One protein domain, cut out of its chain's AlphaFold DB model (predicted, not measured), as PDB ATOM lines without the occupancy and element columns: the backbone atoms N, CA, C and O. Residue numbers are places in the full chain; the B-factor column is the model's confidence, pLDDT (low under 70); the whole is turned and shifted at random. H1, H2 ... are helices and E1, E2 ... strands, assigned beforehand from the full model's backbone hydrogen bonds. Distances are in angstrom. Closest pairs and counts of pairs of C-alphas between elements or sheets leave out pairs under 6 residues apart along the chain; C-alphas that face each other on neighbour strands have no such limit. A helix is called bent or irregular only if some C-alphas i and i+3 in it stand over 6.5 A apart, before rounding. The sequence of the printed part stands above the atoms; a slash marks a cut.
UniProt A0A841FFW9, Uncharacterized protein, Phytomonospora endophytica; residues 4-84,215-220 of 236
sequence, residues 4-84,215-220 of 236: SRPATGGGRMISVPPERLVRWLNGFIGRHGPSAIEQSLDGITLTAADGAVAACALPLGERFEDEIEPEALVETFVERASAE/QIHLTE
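Overview. This is residues 4 to 84 and 215 to 220 of the 236 residues of an uncharacterized protein of Phytomonospora endophytica (UniProt A0A841FFW9). A strongly twisted sheet of six antiparallel strands makes a wall, and two helices, H1 and H2, cover one of its faces, while no named helix lies over the other. H1 runs along the strands over E5 and E4; H2 lies slantwise toward the E3 edge, and the two helices meet through residues 18 to 22 of H1. The printed part has 87 residues, with two named helices and six named strands in the order E1 E2 H1 E3 E4 E5 H2 E6 along the chain; across the sheet the order is E1 E2 E6 E5 E4 E3. The class is mixed, helices and strands. The whole is compact and rounded, with a radius of gyration of the C-alphas of 12.3 A and spans of 29 by 25 by 23 A.

Along the chain. Begin with the sheet, at C-alpha 4, (-129.517, 15.477, 14.530), where E1, residues 4 to 6, starts; it is 7.0 A long. E2 is residues 12 to 16, 12.6 A. Past the cut you find its neighbour E6, residues 215 to 219, 13.0 A, ending at C-alpha 219, (-124.828, 4.336, 14.061). Go back to residues 53 to 57 for E5, 13.0 A, to residues 43 to 48 for E4, 16.8 A, and to residues 35 to 40 for E3, 15.2 A. For the helices, find C-alpha 18 at (-117.678, 21.228, 23.615); from there H1, residues 18 to 32, runs 21.4 A. H1 is irregular: C-alphas 19 and 22 are 7.5 A apart, against about 5 A in a regular helix. H2, residues 73 to 82, runs 14.1 A.

Arrangement. Look first at the meander E3 E4 E5, each strand the antiparallel neighbour of the one before. In the hairpin of E3 and E4, N 38 and O 45 are 2.9 A apart; in the hairpin of E4 and E5, N 56 and O 44 are 2.8 A apart. E6 is antiparallel to E5 at 167 degrees, with N 55 and O 217 at 2.9 A. On the other side of E6, E2 is antiparallel to it at 144 degrees, with N 14 and O 216 at 2.8 A. The edge strand E1 forms a hairpin with E2, N 13 and O 5 being 2.7 A apart. These N and O pairs are within hydrogen-bond range. The other edge strand is E3; E1 and E3 are apart. Now move to the helices, both on the same face of the sheet. H1 is on the sheet at a height of 7.3 A, over E5 and only just over E4, on which 3 of its C-alphas fall; it runs along the strands, at 7 degrees to E5 on the local plane. Its closest C-alphas to E4 are those of His 32 and Ala 48, 5.9 A. H2 is on the sheet at a height of 9.6 A, over E4 and only just over E5, on which 3 of its C-alphas fall; it runs slantwise to the strands, at 52 degrees to E4 on the local plane. The closest C-alphas of H2 and E4 are those of Phe 77 and Gly 43, 6.9 A. H1 touches H2 with residues 18 to 22 alone, the closest C-alphas being those of Pro 18 and Ser 82, 5.3 A. Their lines stand at a steep tilt of 36 degrees, only just past shallow, and run opposite ways. In H2 every O i to N i+4 pair is within hydrogen-bond range, in H1 9 of 11.

Size, cuts and confidence. The two C-alphas farthest apart are those of Asp 50 and Glu 84, 35.1 A. Residues 85 to 214 are cut out and not printed; look from C-alpha 84 to C-alpha 215 and the gap is 16.9 A. The link from H2 to E6 runs across this cut. Of the links that are printed whole, E5 to H2 is long, with residues 58 to 72 between them, and the others are tight. The mean pLDDT of the printed part is 92.8; look for values under 70 at residue 4 and residues 7 to 9.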
ATOM      1  N   SER A   4    -129.706  16.750  15.238       67.81
ATOM      2  CA  SER A   4    -129.517  15.477  14.530       67.81
ATOM      3  C   SER A   4    -129.958  15.586  13.072       67.81
ATOM      4  O   SER A   4    -131.061  16.063  12.800       67.81
ATOM      5  N   ARG A   5    -129.140  15.106  12.135       71.69
ATOM      6  CA  ARG A   5    -129.481  14.978  10.708       71.69
ATOM      7  C   ARG A   5    -129.140  13.561  10.229       71.69
ATOM      8  O   ARG A   5    -128.181  13.001  10.741       71.69
ATOM      9  N   PRO A   6    -129.874  12.958   9.284       70.81
ATOM     10  CA  PRO A   6    -129.482  11.667   8.709       70.81
ATOM     11  C   PRO A   6    -128.106  11.769   8.026       70.81
ATOM     12  O   PRO A   6    -127.803  12.796   7.414       70.81
ATOM     13  N   ALA A   7    -127.272  10.735   8.157       66.69
ATOM     14  CA  ALA A   7    -125.944  10.674   7.542       66.69
ATOM     15  C   ALA A   7    -125.959   9.840   6.246       66.69
ATOM     16  O   ALA A   7    -126.741   8.900   6.095       66.69
ATOM     17  N   THR A   8    -125.090  10.178   5.292       57.56
ATOM     18  CA  THR A   8    -124.905   9.390   4.065       57.56
ATOM     19  C   THR A   8    -124.212   8.075   4.425       57.56
ATOM     20  O   THR A   8    -123.057   8.105   4.830       57.56
ATOM     21  N   GLY A   9    -124.900   6.936   4.278       59.16
ATOM     22  CA  GLY A   9    -124.358   5.606   4.610       59.16
ATOM     23  C   GLY A   9    -124.987   4.917   5.830       59.16
ATOM     24  O   GLY A   9    -124.500   3.867   6.230       59.16
ATOM     25  N   GLY A  10    -126.064   5.473   6.396       77.19
ATOM     26  CA  GLY A  10    -126.729   4.946   7.596       77.19
ATOM     27  C   GLY A  10    -126.407   5.768   8.846       77.19
ATOM     28  O   GLY A  10    -125.467   6.563   8.855       77.19
ATOM     29  N   GLY A  11    -127.220   5.631   9.895       86.25
ATOM     30  CA  GLY A  11    -127.067   6.402  11.133       86.25
ATOM     31  C   GLY A  11    -127.442   7.891  11.020       86.25
ATOM     32  O   GLY A  11    -128.072   8.352  10.061       86.25
ATOM     33  N   ARG A  12    -127.065   8.671  12.039       92.44
ATOM     34  CA  ARG A  12    -127.347  10.112  12.152       92.44
ATOM     35  C   ARG A  12    -126.102  10.905  12.537       92.44
ATOM     36  O   ARG A  12    -125.330  10.499  13.394       92.44
ATOM     37  N   MET A  13    -125.945  12.075  11.935       93.50
ATOM     38  CA  MET A  13    -124.971  13.088  12.313       93.50
ATOM     39  C   MET A  13    -125.527  13.948  13.446       93.50
ATOM     40  O   MET A  13    -126.618  14.512  13.326       93.50
ATOM     41  N   ILE A  14    -124.773  14.072  14.530       94.69
ATOM     42  CA  ILE A  14    -125.122  14.840  15.718       94.69
ATOM     43  C   ILE A  14    -124.068  15.921  15.918       94.69
ATOM     44  O   ILE A  14    -122.877  15.644  15.947       94.69
ATOM     45  N   SER A  15    -124.517  17.157  16.109       94.62
ATOM     46  CA  SER A  15    -123.637  18.261  16.487       94.62
ATOM     47  C   SER A  15    -123.675  18.469  18.003       94.62
ATOM     48  O   SER A  15    -124.746  18.742  18.574       94.62
ATOM     49  N   VAL A  16    -122.521  18.311  18.660       96.88
ATOM     50  CA  VAL A  16    -122.367  18.437  20.115       96.88
ATOM     51  C   VAL A  16    -121.404  19.582  20.437       96.88
ATOM     52  O   VAL A  16    -120.247  19.540  20.029       96.88
ATOM     53  N   PRO A  17    -121.848  20.625  21.164       94.69
ATOM     54  CA  PRO A  17    -120.947  21.691  21.580       94.69
ATOM     55  C   PRO A  17    -119.949  21.169  22.633       94.69
ATOM     56  O   PRO A  17    -120.332  20.283  23.410       94.69
ATOM     57  N   PRO A  18    -118.725  21.726  22.716       95.12
ATOM     58  CA  PRO A  18    -117.678  21.228  23.615       95.12
ATOM     59  C   PRO A  18    -118.135  21.117  25.072       95.12
ATOM     60  O   PRO A  18    -117.890  20.118  25.741       95.12
ATOM     61  N   GLU A  19    -118.952  22.070  25.532       95.12
ATOM     62  CA  GLU A  19    -119.465  22.121  26.907       95.12
ATOM     63  C   GLU A  19    -120.392  20.940  27.259       95.12
ATOM     64  O   GLU A  19    -120.721  20.717  28.425       95.12
ATOM     65  N   ARG A  20    -120.864  20.183  26.259       96.25
ATOM     66  CA  ARG A  20    -121.712  18.994  26.439       96.25
ATOM     67  C   ARG A  20    -121.015  17.695  26.050       96.25
ATOM     68  O   ARG A  20    -121.640  16.648  26.214       96.25
ATOM     69  N   LEU A  21    -119.781  17.751  25.556       96.94
ATOM     70  CA  LEU A  21    -119.087  16.602  24.985       96.94
ATOM     71  C   LEU A  21    -118.897  15.483  26.011       96.94
ATOM     72  O   LEU A  21    -119.384  14.379  25.794       96.94
ATOM     73  N   VAL A  22    -118.320  15.797  27.174       97.25
ATOM     74  CA  VAL A  22    -118.108  14.825  28.266       97.25
ATOM     75  C   VAL A  22    -119.421  14.160  28.684       97.25
ATOM     76  O   VAL A  22    -119.520  12.940  28.787       97.25
ATOM     77  N   ARG A  23    -120.479  14.959  28.866       97.50
ATOM     78  CA  ARG A  23    -121.805  14.434  29.213       97.50
ATOM     79  C   ARG A  23    -122.366  13.529  28.117       97.50
ATOM     80  O   ARG A  23    -123.063  12.567  28.431       97.50
ATOM     81  N   TRP A  24    -122.138  13.872  26.853       97.69
ATOM     82  CA  TRP A  24    -122.609  13.081  25.725       97.69
ATOM     83  C   TRP A  24    -121.881  11.733  25.659       97.69
ATOM     84  O   TRP A  24    -122.559  10.713  25.587       97.69
ATOM     85  N   LEU A  25    -120.548  11.722  25.797       97.00
ATOM     86  CA  LEU A  25    -119.725  10.504  25.824       97.00
ATOM     87  C   LEU A  25    -120.141   9.569  26.969       97.00
ATOM     88  O   LEU A  25    -120.434   8.397  26.741       97.00
ATOM     89  N   ASN A  26    -120.298  10.106  28.183       96.50
ATOM     90  CA  ASN A  26    -120.788   9.330  29.328       96.50
ATOM     91  C   ASN A  26    -122.204   8.784  29.093       96.50
ATOM     92  O   ASN A  26    -122.528   7.682  29.524       96.50
ATOM     93  N   GLY A  27    -123.060   9.548  28.410       96.38
ATOM     94  CA  GLY A  27    -124.406   9.109  28.049       96.38
ATOM     95  C   GLY A  27    -124.422   7.989  27.007       96.38
ATOM     96  O   GLY A  27    -125.307   7.140  27.065       96.38
ATOM     97  N   PHE A  28    -123.460   7.978  26.080       96.19
ATOM     98  CA  PHE A  28    -123.275   6.888  25.120       96.19
ATOM     99  C   PHE A  28    -122.875   5.598  25.847       96.19
ATOM    100  O   PHE A  28    -123.595   4.608  25.753       96.19
ATOM    101  N   ILE A  29    -121.828   5.650  26.677       95.00
ATOM    102  CA  ILE A  29    -121.356   4.500  27.473       95.00
ATOM    103  C   ILE A  29    -122.446   4.006  28.436       95.00
ATOM    104  O   ILE A  29    -122.669   2.810  28.574       95.00
ATOM    105  N   GLY A  30    -123.182   4.913  29.084       95.06
ATOM    106  CA  GLY A  30    -124.269   4.535  29.991       95.06
ATOM    107  C   GLY A  30    -125.460   3.858  29.300       95.06
ATOM    108  O   GLY A  30    -126.170   3.097  29.949       95.06
ATOM    109  N   ARG A  31    -125.695   4.131  28.007       93.75
ATOM    110  CA  ARG A  31    -126.785   3.513  27.230       93.75
ATOM    111  C   ARG A  31    -126.374   2.191  26.590       93.75
ATOM    112  O   ARG A  31    -127.175   1.267  26.596       93.75
ATOM    113  N   HIS A  32    -125.169   2.136  26.029       93.62
ATOM    114  CA  HIS A  32    -124.706   1.026  25.189       93.62
ATOM    115  C   HIS A  32    -123.723   0.086  25.911       93.62
ATOM    116  O   HIS A  32    -123.391  -0.988  25.417       93.62
ATOM    117  N   GLY A  33    -123.273   0.464  27.112       90.50
ATOM    118  CA  GLY A  33    -122.317  -0.294  27.913       90.50
ATOM    119  C   GLY A  33    -120.852   0.052  27.613       90.50
ATOM    120  O   GLY A  33    -120.554   1.052  26.948       90.50
ATOM    121  N   PRO A  34    -119.906  -0.756  28.134       88.44
ATOM    122  CA  PRO A  34    -118.480  -0.587  27.874       88.44
ATOM    123  C   PRO A  34    -118.191  -0.515  26.373       88.44
ATOM    124  O   PRO A  34    -118.716  -1.308  25.592       88.44
ATOM    125  N   SER A  35    -117.367   0.451  25.977       93.00
ATOM    126  CA  SER A  35    -117.023   0.702  24.576       93.00
ATOM    127  C   SER A  35    -115.512   0.650  24.393       93.00
ATOM    128  O   SER A  35    -114.780   1.220  25.202       93.00
ATOM    129  N   ALA A  36    -115.051  -0.001  23.326       94.75
ATOM    130  CA  ALA A  36    -113.685   0.176  22.846       94.75
ATOM    131  C   ALA A  36    -113.563   1.585  22.252       94.75
ATOM    132  O   ALA A  36    -114.478   2.039  21.562       94.75
ATOM    133  N   ILE A  37    -112.470   2.283  22.554       97.06
ATOM    134  CA  ILE A  37    -112.221   3.640  22.066       97.06
ATOM    135  C   ILE A  37    -110.924   3.612  21.277       97.06
ATOM    136  O   ILE A  37    -109.879   3.261  21.817       97.06
ATOM    137  N   GLU A  38    -111.010   3.985  20.009       96.88
ATOM    138  CA  GLU A  38    -109.882   3.980  19.086       96.88
ATOM    139  C   GLU A  38    -109.647   5.386  18.544       96.88
ATOM    140  O   GLU A  38    -110.590   6.141  18.280       96.88
ATOM    141  N   GLN A  39    -108.378   5.740  18.370       97.38
ATOM    142  CA  GLN A  39    -107.990   6.982  17.722       97.38
ATOM    143  C   GLN A  39    -108.228   6.873  16.211       97.38
ATOM    144  O   GLN A  39    -107.804   5.916  15.566       97.38
ATOM    145  N   SER A  40    -108.866   7.887  15.631       95.00
ATOM    146  CA  SER A  40    -108.850   8.132  14.189       95.00
ATOM    147  C   SER A  40    -107.939   9.318  13.873       95.00
ATOM    148  O   SER A  40    -107.511  10.061  14.754       95.00
ATOM    149  N   LEU A  41    -107.648   9.536  12.589       93.25
ATOM    150  CA  LEU A  41    -106.846  10.685  12.154       93.25
ATOM    151  C   LEU A  41    -107.459  12.025  12.600       93.25
ATOM    152  O   LEU A  41    -106.742  12.968  12.920       93.25
ATOM    153  N   ASP A  42    -108.783  12.112  12.580       94.00
ATOM    154  CA  ASP A  42    -109.573  13.318  12.802       94.00
ATOM    155  C   ASP A  42    -110.332  13.315  14.134       94.00
ATOM    156  O   ASP A  42    -111.141  14.210  14.360       94.00
ATOM    157  N   GLY A  43    -110.106  12.346  15.025       97.00
ATOM    158  CA  GLY A  43    -110.875  12.237  16.259       97.00
ATOM    159  C   GLY A  43    -110.807  10.863  16.919       97.00
ATOM    160  O   GLY A  43    -109.746  10.246  16.980       97.00
ATOM    161  N   ILE A  44    -111.936  10.410  17.464       98.00
ATOM    162  CA  ILE A  44    -112.047   9.116  18.150       98.00
ATOM    163  C   ILE A  44    -113.289   8.357  17.694       98.00
ATOM    164  O   ILE A  44    -114.316   8.960  17.375       98.00
ATOM    165  N   THR A  45    -113.224   7.030  17.720       97.94
ATOM    166  CA  THR A  45    -114.371   6.150  17.476       97.94
ATOM    167  C   THR A  45    -114.651   5.319  18.715       97.94
ATOM    168  O   THR A  45    -113.755   4.661  19.233       97.94
ATOM    169  N   LEU A  46    -115.894   5.359  19.193       97.44
ATOM    170  CA  LEU A  46    -116.377   4.502  20.269       97.44
ATOM    171  C   LEU A  46    -117.206   3.372  19.663       97.44
ATOM    172  O   LEU A  46    -118.167   3.651  18.946       97.44
ATOM    173  N   THR A  47    -116.874   2.129  19.999       96.94
ATOM    174  CA  THR A  47    -117.590   0.925  19.555       96.94
ATOM    175  C   THR A  47    -118.082   0.155  20.772       96.94
ATOM    176  O   THR A  47    -117.280  -0.370  21.547       96.94
ATOM    177  N   ALA A  48    -119.396   0.103  20.957       95.69
ATOM    178  CA  ALA A  48    -120.034  -0.619  22.048       95.69
ATOM    179  C   ALA A  48    -120.303  -2.088  21.684       95.69
ATOM    180  O   ALA A  48    -120.414  -2.452  20.511       95.69
ATOM    181  N   ALA A  49    -120.433  -2.940  22.703       91.44
ATOM    182  CA  ALA A  49    -120.668  -4.376  22.525       91.44
ATOM    183  C   ALA A  49    -122.030  -4.708  21.882       91.44
ATOM    184  O   ALA A  49    -122.181  -5.773  21.290       91.44
ATOM    185  N   ASP A  50    -123.007  -3.804  21.980       90.81
ATOM    186  CA  ASP A  50    -124.317  -3.931  21.330       90.81
ATOM    187  C   ASP A  50    -124.290  -3.565  19.832       90.81
ATOM    188  O   ASP A  50    -125.310  -3.662  19.152       90.81
ATOM    189  N   GLY A  51    -123.128  -3.170  19.302       91.88
ATOM    190  CA  GLY A  51    -122.939  -2.776  17.907       91.88
ATOM    191  C   GLY A  51    -123.144  -1.284  17.640       91.88
ATOM    192  O   GLY A  51    -123.010  -0.862  16.490       91.88
ATOM    193  N   ALA A  52    -123.444  -0.469  18.658       94.81
ATOM    194  CA  ALA A  52    -123.502   0.977  18.486       94.81
ATOM    195  C   ALA A  52    -122.099   1.562  18.264       94.81
ATOM    196  O   ALA A  52    -121.144   1.238  18.974       94.81
ATOM    197  N   VAL A  53    -121.982   2.468  17.294       96.25
ATOM    198  CA  VAL A  53    -120.727   3.130  16.923       96.25
ATOM    199  C   VAL A  53    -120.914   4.640  16.916       96.25
ATOM    200  O   VAL A  53    -121.833   5.155  16.277       96.25
ATOM    201  N   ALA A  54    -120.014   5.357  17.585       97.31
ATOM    202  CA  ALA A  54    -119.945   6.812  17.575       97.31
ATOM    203  C   ALA A  54    -118.572   7.285  17.086       97.31
ATOM    204  O   ALA A  54    -117.604   7.293  17.845       97.31
ATOM    205  N   ALA A  55    -118.502   7.731  15.831       97.38
ATOM    206  CA  ALA A  55    -117.318   8.383  15.281       97.38
ATOM    207  C   ALA A  55    -117.393   9.892  15.556       97.38
ATOM    208  O   ALA A  55    -118.272  10.582  15.035       97.38
ATOM    209  N   CYS A  56    -116.499  10.396  16.403       97.75
ATOM    210  CA  CYS A  56    -116.469  11.772  16.889       97.75
ATOM    211  C   CYS A  56    -115.283  12.517  16.274       97.75
ATOM    212  O   CYS A  56    -114.141  12.226  16.616       97.75
ATOM    213  N   ALA A  57    -115.544  13.508  15.421       96.75
ATOM    214  CA  ALA A  57    -114.503  14.296  14.761       96.75
ATOM    215  C   ALA A  57    -114.169  15.584  15.531       96.75
ATOM    216  O   ALA A  57    -115.071  16.310  15.970       96.75
ATOM    217  N   LEU A  58    -112.876  15.896  15.641       96.25
ATOM    218  CA  LEU A  58    -112.367  17.159  16.157       96.25
ATOM    219  C   LEU A  58    -112.932  18.341  15.341       96.25
ATOM    220  O   LEU A  58    -113.108  18.242  14.117       96.25
ATOM    221  N   PRO A  59    -113.241  19.477  15.990       95.19
ATOM    222  CA  PRO A  59    -113.708  20.668  15.296       95.19
ATOM    223  C   PRO A  59    -112.688  21.199  14.279       95.19
ATOM    224  O   PRO A  59    -111.504  20.888  14.316       95.19
ATOM    225  N   LEU A  60    -113.168  22.032  13.348       93.56
ATOM    226  CA  LEU A  60    -112.326  22.812  12.425       93.56
ATOM    227  C   LEU A  60    -111.375  21.990  11.527       93.56
ATOM    228  O   LEU A  60    -110.523  22.568  10.859       93.56
ATOM    229  N   GLY A  61    -111.575  20.672  11.427       87.44
ATOM    230  CA  GLY A  61    -110.740  19.787  10.612       87.44
ATOM    231  C   GLY A  61    -109.372  19.497  11.226       87.44
ATOM    232  O   GLY A  61    -108.464  19.100  10.492       87.44
ATOM    233  N   GLU A  62    -109.226  19.716  12.534       92.62
ATOM    234  CA  GLU A  62    -108.051  19.304  13.289       92.62
ATOM    235  C   GLU A  62    -107.824  17.796  13.220       92.62
ATOM    236  O   GLU A  62    -108.734  17.003  12.964       92.62
ATOM    237  N   ARG A  63    -106.566  17.413  13.421       93.69
ATOM    238  CA  ARG A  63    -106.106  16.033  13.331       93.69
ATOM    239  C   ARG A  63    -105.143  15.739  14.460       93.69
ATOM    240  O   ARG A  63    -104.445  16.632  14.945       93.69
ATOM    241  N   PHE A  64    -105.091  14.478  14.844       92.38
ATOM    242  CA  PHE A  64    -103.982  13.996  15.640       92.38
ATOM    243  C   PHE A  64    -102.740  13.869  14.754       92.38
ATOM    244  O   PHE A  64    -102.815  13.350  13.640       92.38
ATOM    245  N   GLU A  65    -101.618  14.389  15.241       90.25
ATOM    246  CA  GLU A  65    -100.309  14.265  14.586       90.25
ATOM    247  C   GLU A  65     -99.537  13.058  15.126       90.25
ATOM    248  O   GLU A  65     -98.809  12.410  14.379       90.25
ATOM    249  N   ASP A  66     -99.784  12.725  16.395       91.94
ATOM    250  CA  ASP A  66     -99.133  11.654  17.135       91.94
ATOM    251  C   ASP A  66    -100.159  10.616  17.604       91.94
ATOM    252  O   ASP A  66    -101.353  10.906  17.757       91.94
ATOM    253  N   GLU A  67     -99.678   9.403  17.848       94.50
ATOM    254  CA  GLU A  67    -100.448   8.363  18.524       94.50
ATOM    255  C   GLU A  67    -100.572   8.709  20.010       94.50
ATOM    256  O   GLU A  67     -99.588   9.049  20.671       94.50
ATOM    257  N   ILE A  68    -101.802   8.684  20.518       96.25
ATOM    258  CA  ILE A  68    -102.117   8.996  21.908       96.25
ATOM    259  C   ILE A  68    -102.337   7.688  22.655       96.25
ATOM    260  O   ILE A  68    -103.101   6.833  22.209       96.25
ATOM    261  N   GLU A  69    -101.707   7.564  23.822       95.56
ATOM    262  CA  GLU A  69    -101.881   6.401  24.691       95.56
ATOM    263  C   GLU A  69    -103.373   6.167  25.011       95.56
ATOM    264  O   GLU A  69    -104.089   7.133  25.320       95.56
ATOM    265  N   PRO A  70    -103.863   4.912  24.971       93.50
ATOM    266  CA  PRO A  70    -105.283   4.603  25.142       93.50
ATOM    267  C   PRO A  70    -105.918   5.208  26.401       93.50
ATOM    268  O   PRO A  70    -107.058   5.677  26.357       93.50
ATOM    269  N   GLU A  71    -105.187   5.255  27.518       93.38
ATOM    270  CA  GLU A  71    -105.672   5.797  28.792       93.38
ATOM    271  C   GLU A  71    -105.849   7.325  28.770       93.38
ATOM    272  O   GLU A  71    -106.687   7.853  29.501       93.38
ATOM    273  N   ALA A  72    -105.094   8.033  27.923       96.25
ATOM    274  CA  ALA A  72    -105.120   9.493  27.791       96.25
ATOM    275  C   ALA A  72    -105.976   9.982  26.610       96.25
ATOM    276  O   ALA A  72    -106.231  11.185  26.479       96.25
ATOM    277  N   LEU A  73    -106.428   9.076  25.736       96.38
ATOM    278  CA  LEU A  73    -107.075   9.413  24.468       96.38
ATOM    279  C   LEU A  73    -108.349  10.253  24.644       96.38
ATOM    280  O   LEU A  73    -108.519  11.272  23.974       96.38
ATOM    281  N   VAL A  74    -109.240   9.861  25.559       96.62
ATOM    282  CA  VAL A  74    -110.507  10.582  25.784       96.62
ATOM    283  C   VAL A  74    -110.264  11.972  26.364       96.62
ATOM    284  O   VAL A  74    -110.887  12.936  25.919       96.62
ATOM    285  N   GLU A  75    -109.364  12.086  27.340       96.81
ATOM    286  CA  GLU A  75    -109.013  13.369  27.955       96.81
ATOM    287  C   GLU A  75    -108.400  14.313  26.917       96.81
ATOM    288  O   GLU A  75    -108.890  15.430  26.736       96.81
ATOM    289  N   THR A  76    -107.429  13.818  26.146       97.00
ATOM    290  CA  THR A  76    -106.761  14.573  25.078       97.00
ATOM    291  C   THR A  76    -107.752  15.012  23.998       97.00
ATOM    292  O   THR A  76    -107.716  16.154  23.536       97.00
ATOM    293  N   PHE A  77    -108.676  14.132  23.594       97.75
ATOM    294  CA  PHE A  77    -109.725  14.471  22.632       97.75
ATOM    295  C   PHE A  77    -110.640  15.587  23.153       97.75
ATOM    296  O   PHE A  77    -110.940  16.530  22.419       97.75
ATOM    297  N   VAL A  78    -111.075  15.509  24.414       97.75
ATOM    298  CA  VAL A  78    -111.934  16.530  25.033       97.75
ATOM    299  C   VAL A  78    -111.205  17.865  25.166       97.75
ATOM    300  O   VAL A  78    -111.813  18.905  24.894       97.75
ATOM    301  N   GLU A  79    -109.930  17.849  25.561       96.81
ATOM    302  CA  GLU A  79    -109.093  19.046  25.662       96.81
ATOM    303  C   GLU A  79    -108.973  19.738  24.302       96.81
ATOM    304  O   GLU A  79    -109.343  20.909  24.176       96.81
ATOM    305  N   ARG A  80    -108.564  18.997  23.263       96.38
ATOM    306  CA  ARG A  80    -108.440  19.524  21.896       96.38
ATOM    307  C   ARG A  80    -109.773  20.030  21.354       96.38
ATOM    308  O   ARG A  80    -109.859  21.165  20.902       96.38
ATOM    309  N   ALA A  81    -110.851  19.258  21.493       96.56
ATOM    310  CA  ALA A  81    -112.182  19.680  21.053       96.56
ATOM    311  C   ALA A  81    -112.711  20.933  21.781       96.56
ATOM    312  O   ALA A  81    -113.625  21.600  21.286       96.56
ATOM    313  N   SER A  82    -112.171  21.244  22.963       96.00
ATOM    314  CA  SER A  82    -112.557  22.404  23.773       96.00
ATOM    315  C   SER A  82    -111.624  23.603  23.609       96.00
ATOM    316  O   SER A  82    -111.948  24.675  24.134       96.00
ATOM    317  N   ALA A  83    -110.512  23.452  22.887       95.25
ATOM    318  CA  ALA A  83    -109.520  24.498  22.707       95.25
ATOM    319  C   ALA A  83    -110.119  25.752  22.044       95.25
ATOM    320  O   ALA A  83    -111.011  25.712  21.187       95.25
ATOM    321  N   GLU A  84    -109.664  26.923  22.497       94.62
ATOM    322  CA  GLU A  84    -110.111  28.198  21.946       94.62
ATOM    323  C   GLU A  84    -109.232  28.628  20.775       94.62
ATOM    324  O   GLU A  84    -108.184  29.241  20.966       94.62
ATOM    325  N   GLN A 215    -118.622  16.985  15.525       95.88
ATOM    326  CA  GLN A 215    -119.533  16.243  14.666       95.88
ATOM    327  C   GLN A 215    -119.419  14.767  15.018       95.88
ATOM    328  O   GLN A 215    -118.327  14.206  14.995       95.88
ATOM    329  N   ILE A 216    -120.547  14.162  15.372       96.62
ATOM    330  CA  ILE A 216    -120.614  12.765  15.776       96.62
ATOM    331  C   ILE A 216    -121.497  12.013  14.797       96.62
ATOM    332  O   ILE A 216    -122.709  12.242  14.746       96.62
ATOM    333  N   HIS A 217    -120.904  11.106  14.033       96.38
ATOM    334  CA  HIS A 217    -121.656  10.137  13.250       96.38
ATOM    335  C   HIS A 217    -121.998   8.953  14.150       96.38
ATOM    336  O   HIS A 217    -121.120   8.215  14.585       96.38
ATOM    337  N   LEU A 218    -123.283   8.830  14.474       95.94
ATOM    338  CA  LEU A 218    -123.816   7.790  15.340       95.94
ATOM    339  C   LEU A 218    -124.573   6.758  14.507       95.94
ATOM    340  O   LEU A 218    -125.566   7.097  13.854       95.94
ATOM    341  N   THR A 219    -124.143   5.509  14.603       94.75
ATOM    342  CA  THR A 219    -124.828   4.336  14.061       94.75
ATOM    343  C   THR A 219    -125.267   3.478  15.235       94.75
ATOM    344  O   THR A 219    -124.452   3.106  16.070       94.75
ATOM    345  N   GLU A 220    -126.562   3.206  15.329       88.50
ATOM    346  CA  GLU A 220    -127.139   2.329  16.348       88.50
ATOM    347  C   GLU A 220    -127.552   1.018  15.659       88.50
ATOM    348  O   GLU A 220    -127.929   1.062  14.479       88.50
TER     349      GLU A 220